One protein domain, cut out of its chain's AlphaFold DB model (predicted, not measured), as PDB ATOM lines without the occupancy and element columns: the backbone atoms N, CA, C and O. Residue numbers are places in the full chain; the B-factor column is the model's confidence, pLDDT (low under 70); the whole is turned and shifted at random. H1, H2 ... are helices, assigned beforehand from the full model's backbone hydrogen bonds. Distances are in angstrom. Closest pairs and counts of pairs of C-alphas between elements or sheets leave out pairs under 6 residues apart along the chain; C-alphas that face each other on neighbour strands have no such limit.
ATOM      1  N   LEU A  48     -16.132 -49.626 -15.884       50.66
ATOM      2  CA  LEU A  48     -15.412 -49.794 -14.615       50.66
ATOM      3  C   LEU A  48     -14.723 -48.494 -14.186       50.66
ATOM      4  O   LEU A  48     -14.781 -48.126 -13.018       50.66
ATOM      5  N   ILE A  49     -14.123 -47.774 -15.136       55.22
ATOM      6  CA  ILE A  49     -13.498 -46.470 -14.883       55.22
ATOM      7  C   ILE A  49     -14.572 -45.433 -14.519       55.22
ATOM      8  O   ILE A  49     -14.393 -44.693 -13.556       55.22
ATOM      9  N   GLU A  50     -15.711 -45.434 -15.216       49.22
ATOM     10  CA  GLU A  50     -16.863 -44.581 -14.890       49.22
ATOM     11  C   GLU A  50     -17.441 -44.892 -13.503       49.22
ATOM     12  O   GLU A  50     -17.671 -43.979 -12.715       49.22
ATOM     13  N   GLN A  51     -17.609 -46.172 -13.150       49.28
ATOM     14  CA  GLN A  51     -18.085 -46.573 -11.821       49.28
ATOM     15  C   GLN A  51     -17.121 -46.154 -10.710       49.28
ATOM     16  O   GLN A  51     -17.556 -45.626  -9.687       49.28
ATOM     17  N   VAL A  52     -15.814 -46.337 -10.902       51.78
ATOM     18  CA  VAL A  52     -14.798 -45.878  -9.943       51.78
ATOM     19  C   VAL A  52     -14.835 -44.354  -9.795       51.78
ATOM     20  O   VAL A  52     -14.799 -43.860  -8.670       51.78
ATOM     21  N   LEU A  53     -14.981 -43.604 -10.892       52.81
ATOM     22  CA  LEU A  53     -15.069 -42.144 -10.858       52.81
ATOM     23  C   LEU A  53     -16.308 -41.659 -10.090       52.81
ATOM     24  O   LEU A  53     -16.188 -40.805  -9.214       52.81
ATOM     25  N   VAL A  54     -17.479 -42.242 -10.368       50.69
ATOM     26  CA  VAL A  54     -18.736 -41.936  -9.664       50.69
ATOM     27  C   VAL A  54     -18.612 -42.264  -8.178       50.69
ATOM     28  O   VAL A  54     -19.025 -41.478  -7.333       50.69
ATOM     29  N   THR A  55     -17.966 -43.379  -7.841       55.75
ATOM     30  CA  THR A  55     -17.787 -43.797  -6.444       55.75
ATOM     31  C   THR A  55     -16.870 -42.831  -5.687       55.75
ATOM     32  O   THR A  55     -17.161 -42.461  -4.550       55.75
ATOM     33  N   ILE A  56     -15.784 -42.373  -6.322       54.81
ATOM     34  CA  ILE A  56     -14.882 -41.358  -5.761       54.81
ATOM     35  C   ILE A  56     -15.612 -40.021  -5.602       54.81
ATOM     36  O   ILE A  56     -15.496 -39.396  -4.550       54.81
ATOM     37  N   LEU A  57     -16.397 -39.600  -6.598       55.81
ATOM     38  CA  LEU A  57     -17.198 -38.376  -6.531       55.81
ATOM     39  C   LEU A  57     -18.211 -38.433  -5.385       55.81
ATOM     40  O   LEU A  57     -18.216 -37.530  -4.550       55.81
ATOM     41  N   CYS A  58     -18.982 -39.517  -5.265       53.12
ATOM     42  CA  CYS A  58     -19.901 -39.717  -4.146       53.12
ATOM     43  C   CYS A  58     -19.168 -39.712  -2.797       53.12
ATOM     44  O   CYS A  58     -19.617 -39.060  -1.857       53.12
ATOM     45  N   ALA A  59     -18.013 -40.375  -2.681       53.00
ATOM     46  CA  ALA A  59     -17.243 -40.405  -1.437       53.00
ATOM     47  C   ALA A  59     -16.702 -39.019  -1.039       53.00
ATOM     48  O   ALA A  59     -16.748 -38.642   0.138       53.00
ATOM     49  N   VAL A  60     -16.217 -38.237  -2.009       59.69
ATOM     50  CA  VAL A  60     -15.795 -36.844  -1.798       59.69
ATOM     51  C   VAL A  60     -16.987 -35.999  -1.365       59.69
ATOM     52  O   VAL A  60     -16.882 -35.243  -0.400       59.69
ATOM     53  N   LEU A  61     -18.134 -36.168  -2.015       60.22
ATOM     54  CA  LEU A  61     -19.328 -35.382  -1.746       60.22
ATOM     55  C   LEU A  61     -19.911 -35.673  -0.360       60.22
ATOM     56  O   LEU A  61     -20.165 -34.747   0.407       60.22
ATOM     57  N   VAL A  62     -19.996 -36.948   0.024       64.56
ATOM     58  CA  VAL A  62     -20.359 -37.370   1.385       64.56
ATOM     59  C   VAL A  62     -19.368 -36.819   2.406       64.56
ATOM     60  O   VAL A  62     -19.777 -36.329   3.456       64.56
ATOM     61  N   SER A  63     -18.068 -36.825   2.103       56.84
ATOM     62  CA  SER A  63     -17.048 -36.263   3.000       56.84
ATOM     63  C   SER A  63     -17.202 -34.749   3.173       56.84
ATOM     64  O   SER A  63     -17.022 -34.233   4.279       56.84
ATOM     65  N   LEU A  64     -17.551 -34.025   2.108       60.66
ATOM     66  CA  LEU A  64     -17.819 -32.587   2.148       60.66
ATOM     67  C   LEU A  64     -19.107 -32.275   2.918       60.66
ATOM     68  O   LEU A  64     -19.098 -31.383   3.768       60.66
ATOM     69  N   LEU A  65     -20.177 -33.037   2.688       63.97
ATOM     70  CA  LEU A  65     -21.434 -32.923   3.431       63.97
ATOM     71  C   LEU A  65     -21.226 -33.214   4.916       63.97
ATOM     72  O   LEU A  65     -21.678 -32.443   5.758       63.97
ATOM     73  N   LEU A  66     -20.480 -34.267   5.249       65.06
ATOM     74  CA  LEU A  66     -20.166 -34.617   6.629       65.06
ATOM     75  C   LEU A  66     -19.325 -33.524   7.299       65.06
ATOM     76  O   LEU A  66     -19.601 -33.144   8.433       65.06
ATOM     77  N   ARG A  67     -18.337 -32.956   6.595       63.56
ATOM     78  CA  ARG A  67     -17.552 -31.813   7.093       63.56
ATOM     79  C   ARG A  67     -18.416 -30.577   7.328       63.56
ATOM     80  O   ARG A  67     -18.262 -29.935   8.369       63.56
ATOM     81  N   LYS A  68     -19.322 -30.251   6.401       71.06
ATOM     82  CA  LYS A  68     -20.281 -29.148   6.554       71.06
ATOM     83  C   LYS A  68     -21.181 -29.383   7.767       71.06
ATOM     84  O   LYS A  68     -21.278 -28.505   8.613       71.06
ATOM     85  N   LEU A  69     -21.727 -30.593   7.911       68.06
ATOM     86  CA  LEU A  69     -22.584 -30.981   9.031       68.06
ATOM     87  C   LEU A  69     -21.852 -30.879  10.376       68.06
ATOM     88  O   LEU A  69     -22.386 -30.314  11.323       68.06
ATOM     89  N   ILE A  70     -20.616 -31.377  10.460       69.94
ATOM     90  CA  ILE A  70     -19.790 -31.295  11.677       69.94
ATOM     91  C   ILE A  70     -19.482 -29.837  12.031       69.94
ATOM     92  O   ILE A  70     -19.473 -29.475  13.207       69.94
ATOM     93  N   THR A  71     -19.212 -29.000  11.027       73.38
ATOM     94  CA  THR A  71     -18.894 -27.584  11.239       73.38
ATOM     95  C   THR A  71     -20.124 -26.817  11.713       73.38
ATOM     96  O   THR A  71     -20.036 -26.133  12.729       73.38
ATOM     97  N   ASP A  72     -21.267 -26.988  11.045       72.62
ATOM     98  CA  ASP A  72     -22.537 -26.370  11.438       72.62
ATOM     99  C   ASP A  72     -22.964 -26.847  12.839       72.62
ATOM    100  O   ASP A  72     -23.307 -26.028  13.689       72.62
ATOM    101  N   TYR A  73     -22.829 -28.146  13.139       72.44
ATOM    102  CA  TYR A  73     -23.119 -28.698  14.467       72.44
ATOM    103  C   TYR A  73     -22.230 -28.102  15.564       72.44
ATOM    104  O   TYR A  73     -22.697 -27.803  16.659       72.44
ATOM    105  N   ARG A  74     -20.935 -27.913  15.287       74.31
ATOM    106  CA  ARG A  74     -20.019 -27.275  16.241       74.31
ATOM    107  C   ARG A  74     -20.404 -25.828  16.517       74.31
ATOM    108  O   ARG A  74     -20.335 -25.413  17.669       74.31
ATOM    109  N   VAL A  75     -20.793 -25.082  15.484       79.12
ATOM    110  CA  VAL A  75     -21.267 -23.699  15.635       79.12
ATOM    111  C   VAL A  75     -22.525 -23.670  16.500       79.12
ATOM    112  O   VAL A  75     -22.566 -22.906  17.459       79.12
ATOM    113  N   ASP A  76     -23.487 -24.558  16.236       77.38
ATOM    114  CA  ASP A  76     -24.723 -24.661  17.023       77.38
ATOM    115  C   ASP A  76     -24.449 -25.015  18.489       77.38
ATOM    116  O   ASP A  76     -25.056 -24.442  19.389       77.38
ATOM    117  N   LEU A  77     -23.506 -25.920  18.750       77.56
ATOM    118  CA  LEU A  77     -23.170 -26.339  20.109       77.56
ATOM    119  C   LEU A  77     -22.492 -25.217  20.908       77.56
ATOM    120  O   LEU A  77     -22.838 -24.994  22.067       77.56
ATOM    121  N   ILE A  78     -21.565 -24.477  20.291       81.19
ATOM    122  CA  ILE A  78     -20.937 -23.300  20.915       81.19
ATOM    123  C   ILE A  78     -21.989 -22.209  21.151       81.19
ATOM    124  O   ILE A  78     -22.016 -21.590  22.214       81.19
ATOM    125  N   TRP A  79     -22.897 -22.013  20.193       85.94
ATOM    126  CA  TRP A  79     -23.989 -21.054  20.318       85.94
ATOM    127  C   TRP A  79     -24.946 -21.401  21.463       85.94
ATOM    128  O   TRP A  79     -25.307 -20.530  22.253       85.94
ATOM    129  N   GLN A  80     -25.307 -22.675  21.616       79.44
ATOM    130  CA  GLN A  80     -26.137 -23.136  22.730       79.44
ATOM    131  C   GLN A  80     -25.452 -22.937  24.083       79.44
ATOM    132  O   GLN A  80     -26.085 -22.421  24.998       79.44
ATOM    133  N   GLN A  81     -24.158 -23.250  24.197       83.38
ATOM    134  CA  GLN A  81     -23.395 -22.985  25.423       83.38
ATOM    135  C   GLN A  81     -23.366 -21.494  25.774       83.38
ATOM    136  O   GLN A  81     -23.444 -21.127  26.945       83.38
ATOM    137  N   PHE A  82     -23.264 -20.620  24.770       86.56
ATOM    138  CA  PHE A  82     -23.370 -19.182  24.986       86.56
ATOM    139  C   PHE A  82     -24.760 -18.781  25.495       86.56
ATOM    140  O   PHE A  82     -24.857 -18.035  26.468       86.56
ATOM    141  N   LEU A  83     -25.835 -19.293  24.887       82.75
ATOM    142  CA  LEU A  83     -27.200 -19.009  25.334       82.75
ATOM    143  C   LEU A  83     -27.472 -19.525  26.752       82.75
ATOM    144  O   LEU A  83     -28.171 -18.852  27.506       82.75
ATOM    145  N   GLU A  84     -26.914 -20.674  27.135       80.00
ATOM    146  CA  GLU A  84     -26.990 -21.199  28.504       80.00
ATOM    147  C   GLU A  84     -26.293 -20.254  29.489       80.00
ATOM    148  O   GLU A  84     -26.935 -19.787  30.426       80.00
ATOM    149  N   LYS A  85     -25.042 -19.858  29.216       83.81
ATOM    150  CA  LYS A  85     -24.310 -18.872  30.036       83.81
ATOM    151  C   LYS A  85     -25.039 -17.533  30.132       83.81
ATOM    152  O   LYS A  85     -25.066 -16.914  31.192       83.81
ATOM    153  N   LEU A  86     -25.631 -17.074  29.029       83.25
ATOM    154  CA  LEU A  86     -26.433 -15.855  29.009       83.25
ATOM    155  C   LEU A  86     -27.687 -16.011  29.871       83.25
ATOM    156  O   LEU A  86     -28.040 -15.093  30.598       83.25
ATOM    157  N   THR A  87     -28.343 -17.168  29.827       80.81
ATOM    158  CA  THR A  87     -29.521 -17.454  30.656       80.81
ATOM    159  C   THR A  87     -29.161 -17.513  32.141       80.81
ATOM    160  O   THR A  87     -29.894 -16.968  32.961       80.81
ATOM    161  N   GLU A  88     -28.027 -18.123  32.493       81.69
ATOM    162  CA  GLU A  88     -27.504 -18.144  33.864       81.69
ATOM    163  C   GLU A  88     -27.181 -16.733  34.361       81.69
ATOM    164  O   GLU A  88     -27.611 -16.351  35.448       81.69
ATOM    165  N   ALA A  89     -26.506 -15.924  33.542       77.69
ATOM    166  CA  ALA A  89     -26.235 -14.526  33.853       77.69
ATOM    167  C   ALA A  89     -27.532 -13.717  34.028       77.69
ATOM    168  O   ALA A  89     -27.666 -12.977  34.995       77.69
ATOM    169  N   LEU A  90     -28.531 -13.911  33.162       75.12
ATOM    170  CA  LEU A  90     -29.847 -13.275  33.293       75.12
ATOM    171  C   LEU A  90     -30.631 -13.747  34.529       75.12
ATOM    172  O   LEU A  90     -31.518 -13.035  34.997       75.12
ATOM    173  N   ALA A  91     -30.347 -14.940  35.059       74.50
ATOM    174  CA  ALA A  91     -30.963 -15.429  36.290       74.50
ATOM    175  C   ALA A  91     -30.421 -14.705  37.535       74.50
ATOM    176  O   ALA A  91     -31.146 -14.571  38.523       74.50
ATOM    177  N   VAL A  92     -29.186 -14.201  37.479       75.56
ATOM    178  CA  VAL A  92     -28.587 -13.375  38.529       75.56
ATOM    179  C   VAL A  92     -29.112 -11.944  38.369       75.56
ATOM    180  O   VAL A  92     -28.764 -11.242  37.428       75.56
ATOM    181  N   ASN A  93     -29.984 -11.509  39.284       62.88
ATOM    182  CA  ASN A  93     -30.778 -10.265  39.220       62.88
ATOM    183  C   ASN A  93     -29.989  -8.931  39.195       62.88
ATOM    184  O   ASN A  93     -30.585  -7.874  39.376       62.88
ATOM    185  N   GLU A  94     -28.675  -8.957  38.988       63.22
ATOM    186  CA  GLU A  94     -27.785  -7.789  39.026       63.22
ATOM    187  C   GLU A  94     -27.205  -7.427  37.648       63.22
ATOM    188  O   GLU A  94     -26.292  -6.605  37.550       63.22
ATOM    189  N   LEU A  95     -27.691  -8.043  36.564       67.19
ATOM    190  CA  LEU A  95     -27.083  -7.854  35.250       67.19
ATOM    191  C   LEU A  95     -27.574  -6.581  34.541       67.19
ATOM    192  O   LEU A  95     -28.729  -6.478  34.135       67.19
ATOM    193  N   ASP A  96     -26.655  -5.639  34.331       74.69
ATOM    194  CA  ASP A  96     -26.872  -4.451  33.503       74.69
ATOM    195  C   ASP A  96     -26.857  -4.797  31.996       74.69
ATOM    196  O   ASP A  96     -26.125  -5.682  31.539       74.69
ATOM    197  N   VAL A  97     -27.620  -4.054  31.192       73.00
ATOM    198  CA  VAL A  97     -27.713  -4.221  29.728       73.00
ATOM    199  C   VAL A  97     -26.345  -4.054  29.067       73.00
ATOM    200  O   VAL A  97     -26.014  -4.767  28.118       73.00
ATOM    201  N   SER A  98     -25.504  -3.172  29.609       78.00
ATOM    202  CA  SER A  98     -24.126  -2.982  29.144       78.00
ATOM    203  C   SER A  98     -23.271  -4.251  29.291       78.00
ATOM    204  O   SER A  98     -22.395  -4.521  28.462       78.00
ATOM    205  N   HIS A  99     -23.548  -5.072  30.309       81.75
ATOM    206  CA  HIS A  99     -22.888  -6.355  30.526       81.75
ATOM    207  C   HIS A  99     -23.358  -7.392  29.500       81.75
ATOM    208  O   HIS A  99     -22.532  -8.094  28.915       81.75
ATOM    209  N   ILE A 100     -24.666  -7.433  29.219       80.56
ATOM    210  CA  ILE A 100     -25.262  -8.292  28.184       80.56
ATOM    211  C   ILE A 100     -24.650  -7.979  26.814       80.56
ATOM    212  O   ILE A 100     -24.184  -8.882  26.117       80.56
ATOM    213  N   GLN A 101     -24.588  -6.698  26.445       81.38
ATOM    214  CA  GLN A 101     -23.968  -6.242  25.198       81.38
ATOM    215  C   GLN A 101     -22.494  -6.644  25.119       81.38
ATOM    216  O   GLN A 101     -22.042  -7.153  24.096       81.38
ATOM    217  N   ARG A 102     -21.744  -6.501  26.219       85.19
ATOM    218  CA  ARG A 102     -20.337  -6.916  26.280       85.19
ATOM    219  C   ARG A 102     -20.169  -8.423  26.080       85.19
ATOM    220  O   ARG A 102     -19.287  -8.813  25.320       85.19
ATOM    221  N   MET A 103     -21.011  -9.247  26.708       84.50
ATOM    222  CA  MET A 103     -21.005 -10.704  26.523       84.50
ATOM    223  C   MET A 103     -21.312 -11.095  25.075       84.50
ATOM    224  O   MET A 103     -20.595 -11.903  24.480       84.50
ATOM    225  N   ILE A 104     -22.350 -10.489  24.492       84.56
ATOM    226  CA  ILE A 104     -22.734 -10.702  23.095       84.56
ATOM    227  C   ILE A 104     -21.577 -10.311  22.174       84.56
ATOM    228  O   ILE A 104     -21.176 -11.103  21.326       84.56
ATOM    229  N   ARG A 105     -20.984  -9.131  22.375       84.25
ATOM    230  CA  ARG A 105     -19.849  -8.657  21.581       84.25
ATOM    231  C   ARG A 105     -18.654  -9.595  21.689       84.25
ATOM    232  O   ARG A 105     -18.076  -9.934  20.660       84.25
ATOM    233  N   SER A 106     -18.298 -10.039  22.897       86.12
ATOM    234  CA  SER A 106     -17.163 -10.947  23.079       86.12
ATOM    235  C   SER A 106     -17.357 -12.265  22.334       86.12
ATOM    236  O   SER A 106     -16.441 -12.704  21.643       86.12
ATOM    237  N   GLU A 107     -18.552 -12.854  22.384       83.88
ATOM    238  CA  GLU A 107     -18.799 -14.162  21.766       83.88
ATOM    239  C   GLU A 107     -19.009 -14.071  20.255       83.88
ATOM    240  O   GLU A 107     -18.443 -14.854  19.497       83.88
ATOM    241  N   LEU A 108     -19.723 -13.053  19.775       81.69
ATOM    242  CA  LEU A 108     -19.877 -12.815  18.338       81.69
ATOM    243  C   LEU A 108     -18.554 -12.430  17.657       81.69
ATOM    244  O   LEU A 108     -18.354 -12.739  16.484       81.69
ATOM    245  N   SER A 109     -17.628 -11.800  18.391       81.62
ATOM    246  CA  SER A 109     -16.272 -11.516  17.904       81.62
ATOM    247  C   SER A 109     -15.342 -12.736  17.906       81.62
ATOM    248  O   SER A 109     -14.263 -12.682  17.313       81.62
ATOM    249  N   SER A 110     -15.746 -13.849  18.531       84.31
ATOM    250  CA  SER A 110     -14.949 -15.074  18.572       84.31
ATOM    251  C   SER A 110     -14.715 -15.614  17.156       84.31
ATOM    252  O   SER A 110     -15.671 -15.749  16.385       84.31
ATOM    253  N   PRO A 111     -13.486 -16.033  16.798       78.94
ATOM    254  CA  PRO A 111     -13.191 -16.613  15.480       78.94
ATOM    255  C   PRO A 111     -13.974 -17.909  15.206       78.94
ATOM    256  O   PRO A 111     -14.062 -18.388  14.072       78.94
ATOM    257  N   GLN A 112     -14.543 -18.511  16.252       79.44
ATOM    258  CA  GLN A 112     -15.354 -19.715  16.147       79.44
ATOM    259  C   GLN A 112     -16.759 -19.424  15.607       79.44
ATOM    260  O   GLN A 112     -17.282 -20.266  14.878       79.44
ATOM    261  N   LEU A 113     -17.322 -18.246  15.905       77.94
ATOM    262  CA  LEU A 113     -18.702 -17.856  15.583       77.94
ATOM    263  C   LEU A 113     -18.794 -16.734  14.539       77.94
ATOM    264  O   LEU A 113     -19.759 -16.688  13.773       77.94
ATOM    265  N   SER A 114     -17.786 -15.861  14.477       79.19
ATOM    266  CA  SER A 114     -17.745 -14.718  13.567       79.19
ATOM    267  C   SER A 114     -17.979 -15.143  12.113       79.19
ATOM    268  O   SER A 114     -17.336 -16.064  11.599       79.19
ATOM    269  N   GLY A 115     -18.970 -14.515  11.471       75.38
ATOM    270  CA  GLY A 115     -19.367 -14.779  10.084       75.38
ATOM    271  C   GLY A 115     -20.043 -16.133   9.816       75.38
ATOM    272  O   GLY A 115     -20.394 -16.411   8.673       75.38
ATOM    273  N   LYS A 116     -20.241 -16.985  10.832       79.31
ATOM    274  CA  LYS A 116     -20.879 -18.313  10.684       79.31
ATOM    275  C   LYS A 116     -22.317 -18.358  11.196       79.31
ATOM    276  O   LYS A 116     -23.045 -19.317  10.936       79.31
ATOM    277  N   LEU A 117     -22.737 -17.327  11.921       79.69
ATOM    278  CA  LEU A 117     -24.066 -17.249  12.510       79.69
ATOM    279  C   LEU A 117     -25.114 -16.818  11.479       79.69
ATOM    280  O   LEU A 117     -25.018 -15.782  10.833       79.69
ATOM    281  N   ARG A 118     -26.153 -17.642  11.360       77.69
ATOM    282  CA  ARG A 118     -27.370 -17.415  10.562       77.69
ATOM    283  C   ARG A 118     -28.479 -16.713  11.360       77.69
ATOM    284  O   ARG A 118     -28.415 -16.648  12.585       77.69
ATOM    285  N   SER A 119     -29.550 -16.308  10.681       71.81
ATOM    286  CA  SER A 119     -30.694 -15.573  11.254       71.81
ATOM    287  C   SER A 119     -31.419 -16.312  12.382       71.81
ATOM    288  O   SER A 119     -31.905 -15.685  13.322       71.81
ATOM    289  N   ARG A 120     -31.428 -17.652  12.345       75.31
ATOM    290  CA  ARG A 120     -31.968 -18.492  13.428       75.31
ATOM    291  C   ARG A 120     -31.303 -18.217  14.782       75.31
ATOM    292  O   ARG A 120     -31.983 -18.199  15.798       75.31
ATOM    293  N   HIS A 121     -30.000 -17.945  14.786       79.88
ATOM    294  CA  HIS A 121     -29.226 -17.732  16.008       79.88
ATOM    295  C   HIS A 121     -29.568 -16.378  16.626       79.88
ATOM    296  O   HIS A 121     -29.811 -16.293  17.826       79.88
ATOM    297  N   ALA A 122     -29.690 -15.336  15.794       76.81
ATOM    298  CA  ALA A 122     -30.205 -14.044  16.235       76.81
ATOM    299  C   ALA A 122     -31.607 -14.198  16.841       76.81
ATOM    300  O   ALA A 122     -31.862 -13.702  17.935       76.81
ATOM    301  N   TYR A 123     -32.499 -14.942  16.183       76.50
ATOM    302  CA  TYR A 123     -33.835 -15.207  16.715       76.50
ATOM    303  C   TYR A 123     -33.805 -15.907  18.086       76.50
ATOM    304  O   TYR A 123     -34.527 -15.499  18.994       76.50
ATOM    305  N   GLU A 124     -32.956 -16.921  18.265       78.56
ATOM    306  CA  GLU A 124     -32.783 -17.609  19.550       78.56
ATOM    307  C   GLU A 124     -32.263 -16.676  20.649       78.56
ATOM    308  O   GLU A 124     -32.818 -16.675  21.745       78.56
ATOM    309  N   LEU A 125     -31.281 -15.822  20.346       83.06
ATOM    310  CA  LEU A 125     -30.766 -14.817  21.280       83.06
ATOM    311  C   LEU A 125     -31.869 -13.876  21.766       83.06
ATOM    312  O   LEU A 125     -32.058 -13.702  22.969       83.06
ATOM    313  N   PHE A 126     -32.631 -13.295  20.839       78.12
ATOM    314  CA  PHE A 126     -33.719 -12.388  21.195       78.12
ATOM    315  C   PHE A 126     -34.851 -13.095  21.930       78.12
ATOM    316  O   PHE A 126     -35.464 -12.504  22.819       78.12
ATOM    317  N   ARG A 127     -35.109 -14.365  21.612       78.06
ATOM    318  CA  ARG A 127     -36.055 -15.189  22.363       78.06
ATOM    319  C   ARG A 127     -35.591 -15.399  23.806       78.06
ATOM    320  O   ARG A 127     -36.419 -15.267  24.701       78.06
ATOM    321  N   THR A 128     -34.311 -15.688  24.027       77.69
ATOM    322  CA  THR A 128     -33.730 -15.862  25.367       77.69
ATOM    323  C   THR A 128     -33.769 -14.563  26.165       77.69
ATOM    324  O   THR A 128     -34.275 -14.559  27.283       77.69
ATOM    325  N   LEU A 129     -33.356 -13.439  25.574       76.75
ATOM    326  CA  LEU A 129     -33.439 -12.117  26.211       76.75
ATOM    327  C   LEU A 129     -34.885 -11.749  26.581       76.75
ATOM    328  O   LEU A 129     -35.149 -11.157  27.622       76.75
ATOM    329  N   ARG A 130     -35.859 -12.164  25.764       72.25
ATOM    330  CA  ARG A 130     -37.284 -11.929  26.023       72.25
ATOM    331  C   ARG A 130     -37.854 -12.745  27.186       72.25
ATOM    332  O   ARG A 130     -38.917 -12.391  27.688       72.25
ATOM    333  N   LEU A 131     -37.187 -13.800  27.654       67.88
ATOM    334  CA  LEU A 131     -37.632 -14.505  28.864       67.88
ATOM    335  C   LEU A 131     -37.589 -13.601  30.111       67.88
ATOM    336  O   LEU A 131     -38.283 -13.902  31.078       67.88
ATOM    337  N   ARG A 132     -36.848 -12.483  30.065       63.50
ATOM    338  CA  ARG A 132     -36.760 -11.469  31.128       63.50
ATOM    339  C   ARG A 132     -37.188 -10.073  30.649       63.50
ATOM    340  O   ARG A 132     -36.444  -9.097  30.727       63.50
ATOM    341  N   GLN A 133     -38.414  -9.978  30.120       65.56
ATOM    342  CA  GLN A 133     -39.059  -8.700  29.754       65.56
ATOM    343  C   GLN A 133     -39.248  -7.734  30.938       65.56
ATOM    344  O   GLN A 133     -39.522  -6.558  30.726       65.56
ATOM    345  N   ASP A 134     -39.120  -8.234  32.164       62.03
ATOM    346  CA  ASP A 134     -39.129  -7.476  33.413       62.03
ATOM    347  C   ASP A 134     -37.874  -6.607  33.600       62.03
ATOM    348  O   ASP A 134     -37.947  -5.598  34.294       62.03
ATOM    349  N   MET A 135     -36.750  -6.967  32.967       58.66
ATOM    350  CA  MET A 135     -35.469  -6.264  33.125       58.66
ATOM    351  C   MET A 135     -34.968  -5.570  31.860       58.66
ATOM    352  O   MET A 135     -34.225  -4.599  31.957       58.66
ATOM    353  N   ILE A 136     -35.362  -6.044  30.676       64.50
ATOM    354  CA  ILE A 136     -34.864  -5.515  29.401       64.50
ATOM    355  C   ILE A 136     -35.961  -4.686  28.738       64.50
ATOM    356  O   ILE A 136     -36.976  -5.224  28.280       64.50
ATOM    357  N   LEU A 137     -35.758  -3.369  28.656       66.25
ATOM    358  CA  LEU A 137     -36.714  -2.474  28.013       66.25
ATOM    359  C   LEU A 137     -36.679  -2.656  26.493       66.25
ATOM    360  O   LEU A 137     -35.674  -3.019  25.882       66.25
ATOM    361  N   THR A 138     -37.784  -2.320  25.828       66.38
ATOM    362  CA  THR A 138     -37.908  -2.390  24.360       66.38
ATOM    363  C   THR A 138     -36.833  -1.574  23.620       66.38
ATOM    364  O   THR A 138     -36.515  -1.861  22.466       66.38
ATOM    365  N   GLN A 139     -36.270  -0.545  24.261       64.38
ATOM    366  CA  GLN A 139     -35.179   0.266  23.711       64.38
ATOM    367  C   GLN A 139     -33.850  -0.505  23.697       64.38
ATOM    368  O   GLN A 139     -33.153  -0.492  22.681       64.38
ATOM    369  N   ASP A 140     -33.577  -1.274  24.749       71.19
ATOM    370  CA  ASP A 140     -32.386  -2.116  24.879       71.19
ATOM    371  C   ASP A 140     -32.389  -3.249  23.851       71.19
ATOM    372  O   ASP A 140     -31.362  -3.560  23.251       71.19
ATOM    373  N   PHE A 141     -33.570  -3.795  23.542       73.06
ATOM    374  CA  PHE A 141     -33.739  -4.765  22.458       73.06
ATOM    375  C   PHE A 141     -33.301  -4.218  21.096       73.06
ATOM    376  O   PHE A 141     -32.641  -4.928  20.338       73.06
ATOM    377  N   ASN A 142     -33.642  -2.965  20.773       76.81
ATOM    378  CA  ASN A 142     -33.213  -2.354  19.512       76.81
ATOM    379  C   ASN A 142     -31.701  -2.080  19.509       76.81
ATOM    380  O   ASN A 142     -31.067  -2.258  18.471       76.81
ATOM    381  N   ALA A 143     -31.123  -1.687  20.650       77.00
ATOM    382  CA  ALA A 143     -29.683  -1.473  20.779       77.00
ATOM    383  C   ALA A 143     -28.900  -2.783  20.574       77.00
ATOM    384  O   ALA A 143     -27.996  -2.836  19.742       77.00
ATOM    385  N   VAL A 144     -29.317  -3.865  21.240       78.69
ATOM    386  CA  VAL A 144     -28.728  -5.202  21.065       78.69
ATOM    387  C   VAL A 144     -28.909  -5.699  19.627       78.69
ATOM    388  O   VAL A 144     -27.983  -6.244  19.040       78.69
ATOM    389  N   ALA A 145     -30.071  -5.477  19.012       78.38
ATOM    390  CA  ALA A 145     -30.310  -5.877  17.626       78.38
ATOM    391  C   ALA A 145     -29.467  -5.106  16.610       78.38
ATOM    392  O   ALA A 145     -28.953  -5.709  15.668       78.38
ATOM    393  N   SER A 146     -29.261  -3.807  16.830       79.31
ATOM    394  CA  SER A 146     -28.334  -3.009  16.029       79.31
ATOM    395  C   SER A 146     -26.895  -3.507  16.166       79.31
ATOM    396  O   SER A 146     -26.161  -3.530  15.182       79.31
ATOM    397  N   GLU A 147     -26.487  -3.922  17.363       78.69
ATOM    398  CA  GLU A 147     -25.142  -4.436  17.619       78.69
ATOM    399  C   GLU A 147     -24.912  -5.812  16.983       78.69
ATOM    400  O   GLU A 147     -23.905  -6.029  16.313       78.69
ATOM    401  N   VAL A 148     -25.877  -6.724  17.109       81.25
ATOM    402  CA  VAL A 148     -25.830  -8.050  16.474       81.25
ATOM    403  C   VAL A 148     -25.786  -7.924  14.945       81.25
ATOM    404  O   VAL A 148     -25.023  -8.639  14.292       81.25
ATOM    405  N   ALA A 149     -26.534  -6.972  14.372       79.81
ATOM    406  CA  ALA A 149     -26.481  -6.665  12.943       79.81
ATOM    407  C   ALA A 149     -25.130  -6.058  12.519       79.81
ATOM    408  O   ALA A 149     -24.587  -6.439  11.483       79.81
ATOM    409  N   ALA A 150     -24.551  -5.164  13.329       79.31
ATOM    410  CA  ALA A 150     -23.227  -4.586  13.075       79.31
ATOM    411  C   ALA A 150     -22.105  -5.640  13.098       79.31
ATOM    412  O   ALA A 150     -21.101  -5.492  12.404       79.31
ATOM    413  N   LEU A 151     -22.293  -6.726  13.850       77.12
ATOM    414  CA  LEU A 151     -21.379  -7.868  13.913       77.12
ATOM    415  C   LEU A 151     -21.594  -8.881  12.772       77.12
ATOM    416  O   LEU A 151     -20.979  -9.946  12.761       77.12
ATOM    417  N   GLY A 152     -22.438  -8.548  11.790       71.06
ATOM    418  CA  GLY A 152     -22.620  -9.321  10.562       71.06
ATOM    419  C   GLY A 152     -23.584 -10.501  10.683       71.06
ATOM    420  O   GLY A 152     -23.672 -11.307   9.758       71.06
ATOM    421  N   VAL A 153     -24.322 -10.621  11.791       77.19
ATOM    422  CA  VAL A 153     -25.379 -11.630  11.919       77.19
ATOM    423  C   VAL A 153     -26.659 -11.073  11.285       77.19
ATOM    424  O   VAL A 153     -27.072  -9.966  11.627       77.19
ATOM    425  N   PRO A 154     -27.328 -11.802  10.375       72.75
ATOM    426  CA  PRO A 154     -28.554 -11.314   9.757       72.75
ATOM    427  C   PRO A 154     -29.684 -11.252  10.795       72.75
ATOM    428  O   PRO A 154     -30.135 -12.281  11.302       72.75
ATOM    429  N   VAL A 155     -30.149 -10.039  11.104       72.38
ATOM    430  CA  VAL A 155     -31.238  -9.779  12.057       72.38
ATOM    431  C   VAL A 155     -32.460  -9.252  11.314       72.38
ATOM    432  O   VAL A 155     -32.420  -8.171  10.731       72.38
ATOM    433  N   ASP A 156     -33.576  -9.976  11.388       72.88
ATOM    434  CA  ASP A 156     -34.865  -9.468  10.917       72.88
ATOM    435  C   ASP A 156     -35.599  -8.747  12.058       72.88
ATOM    436  O   ASP A 156     -36.322  -9.341  12.864       72.88
ATOM    437  N   LEU A 157     -35.399  -7.430  12.128       64.94
ATOM    438  CA  LEU A 157     -36.050  -6.557  13.106       64.94
ATOM    439  C   LEU A 157     -37.578  -6.545  12.965       64.94
ATOM    440  O   LEU A 157     -38.274  -6.320  13.956       64.94
ATOM    441  N   ALA A 158     -38.118  -6.768  11.762       64.81
ATOM    442  CA  ALA A 158     -39.557  -6.785  11.532       64.81
ATOM    443  C   ALA A 158     -40.178  -8.060  12.112       64.81
ATOM    444  O   ALA A 158     -41.193  -7.979  12.806       64.81
ATOM    445  N   LEU A 159     -39.525  -9.208  11.917       65.25
ATOM    446  CA  LEU A 159     -39.926 -10.486  12.502       65.25
ATOM    447  C   LEU A 159     -39.805 -10.469  14.031       65.25
ATOM    448  O   LEU A 159     -40.731 -10.879  14.731       65.25
ATOM    449  N   LEU A 160     -38.721  -9.901  14.565       63.44
ATOM    450  CA  LEU A 160     -38.543  -9.722  16.008       63.44
ATOM    451  C   LEU A 160     -39.610  -8.798  16.609       63.44
ATOM    452  O   LEU A 160     -40.211  -9.136  17.630       63.44
ATOM    453  N   ARG A 161     -39.917  -7.669  15.956       63.12
ATOM    454  CA  ARG A 161     -40.976  -6.744  16.396       63.12
ATOM    455  C   ARG A 161     -42.366  -7.365  16.304       63.12
ATOM    456  O   ARG A 161     -43.170  -7.181  17.219       63.12
ATOM    457  N   ALA A 162     -42.657  -8.110  15.240       62.81
ATOM    458  CA  ALA A 162     -43.918  -8.829  15.093       62.81
ATOM    459  C   ALA A 162     -44.110  -9.848  16.224       62.81
ATOM    460  O   ALA A 162     -45.203  -9.953  16.784       62.81
ATOM    461  N   GLU A 163     -43.036 -10.528  16.625       58.53
ATOM    462  CA  GLU A 163     -43.073 -11.445  17.756       58.53
ATOM    463  C   GLU A 163     -43.237 -10.678  19.082       58.53
ATOM    464  O   GLU A 163     -44.048 -11.096  19.910       58.53
ATOM    465  N   THR A 164     -42.557  -9.535  19.285       55.09
ATOM    466  CA  THR A 164     -42.658  -8.714  20.520       55.09
ATOM    467  C   THR A 164     -44.062  -8.183  20.813       55.09
ATOM    468  O   THR A 164     -44.423  -8.041  21.979       55.09
ATOM    469  N   LYS A 165     -44.877  -7.943  19.777       53.03
ATOM    470  CA  LYS A 165     -46.259  -7.451  19.908       53.03
ATOM    471  C   LYS A 165     -47.273  -8.541  20.256       53.03
ATOM    472  O   LYS A 165     -48.399  -8.216  20.625       53.03
ATOM    473  N   ARG A 166     -46.917  -9.823  20.128       47.69
ATOM    474  CA  ARG A 166     -47.817 -10.916  20.512       47.69
ATOM    475  C   ARG A 166     -47.794 -11.078  22.036       47.69
ATOM    476  O   ARG A 166     -46.713 -11.351  22.568       47.69
TER     477      ARG A 166
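This is residues 48 to 166 of the 228 residues of an uncharacterized protein of Toxoplasma gondii GAB2-2007-GAL-DOM2 (UniProt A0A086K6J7). Look for one long helix, H1, whose residues 48 to 70 stick out from a compact head, where its remainder and H2, H3 and H4 form an up-and-down bundle, each running against the one before, with small H5 near H3 and H4. The printed part has 119 residues, five named helices and no named strand. Its class is all helix; it is loose, radius of gyration of the C-alphas 19.1 A, spanning 68 by 27 by 23 A.

H1, residues 48 to 91, only just touches H2, residues 97 to 108, in a hairpin, with 3 pairs of C-alphas within 8 A, closest Phe 82 and Glu 107, 7.5 A. With residues 79 to 87 alone, H1 touches H3, residues 119 to 130; the closest C-alphas, Leu 83 and Leu 125, are 6.8 A apart. H2 touches H4, residues 138 to 150, at C-alphas 101 and 144, the closest, 6.4 A. In H4, 8 of 9 O i to N i+4 pairs are within hydrogen-bond range.

Find C-alpha 48 at (-15.412, -49.794, -14.615); H1 runs 63.4 A. H5, residues 157 to 164, ends at (-42.658, -8.714, 20.520).

The printed part has no cut. Residues 48 to 67 and 157 to 166 are among those under pLDDT 70.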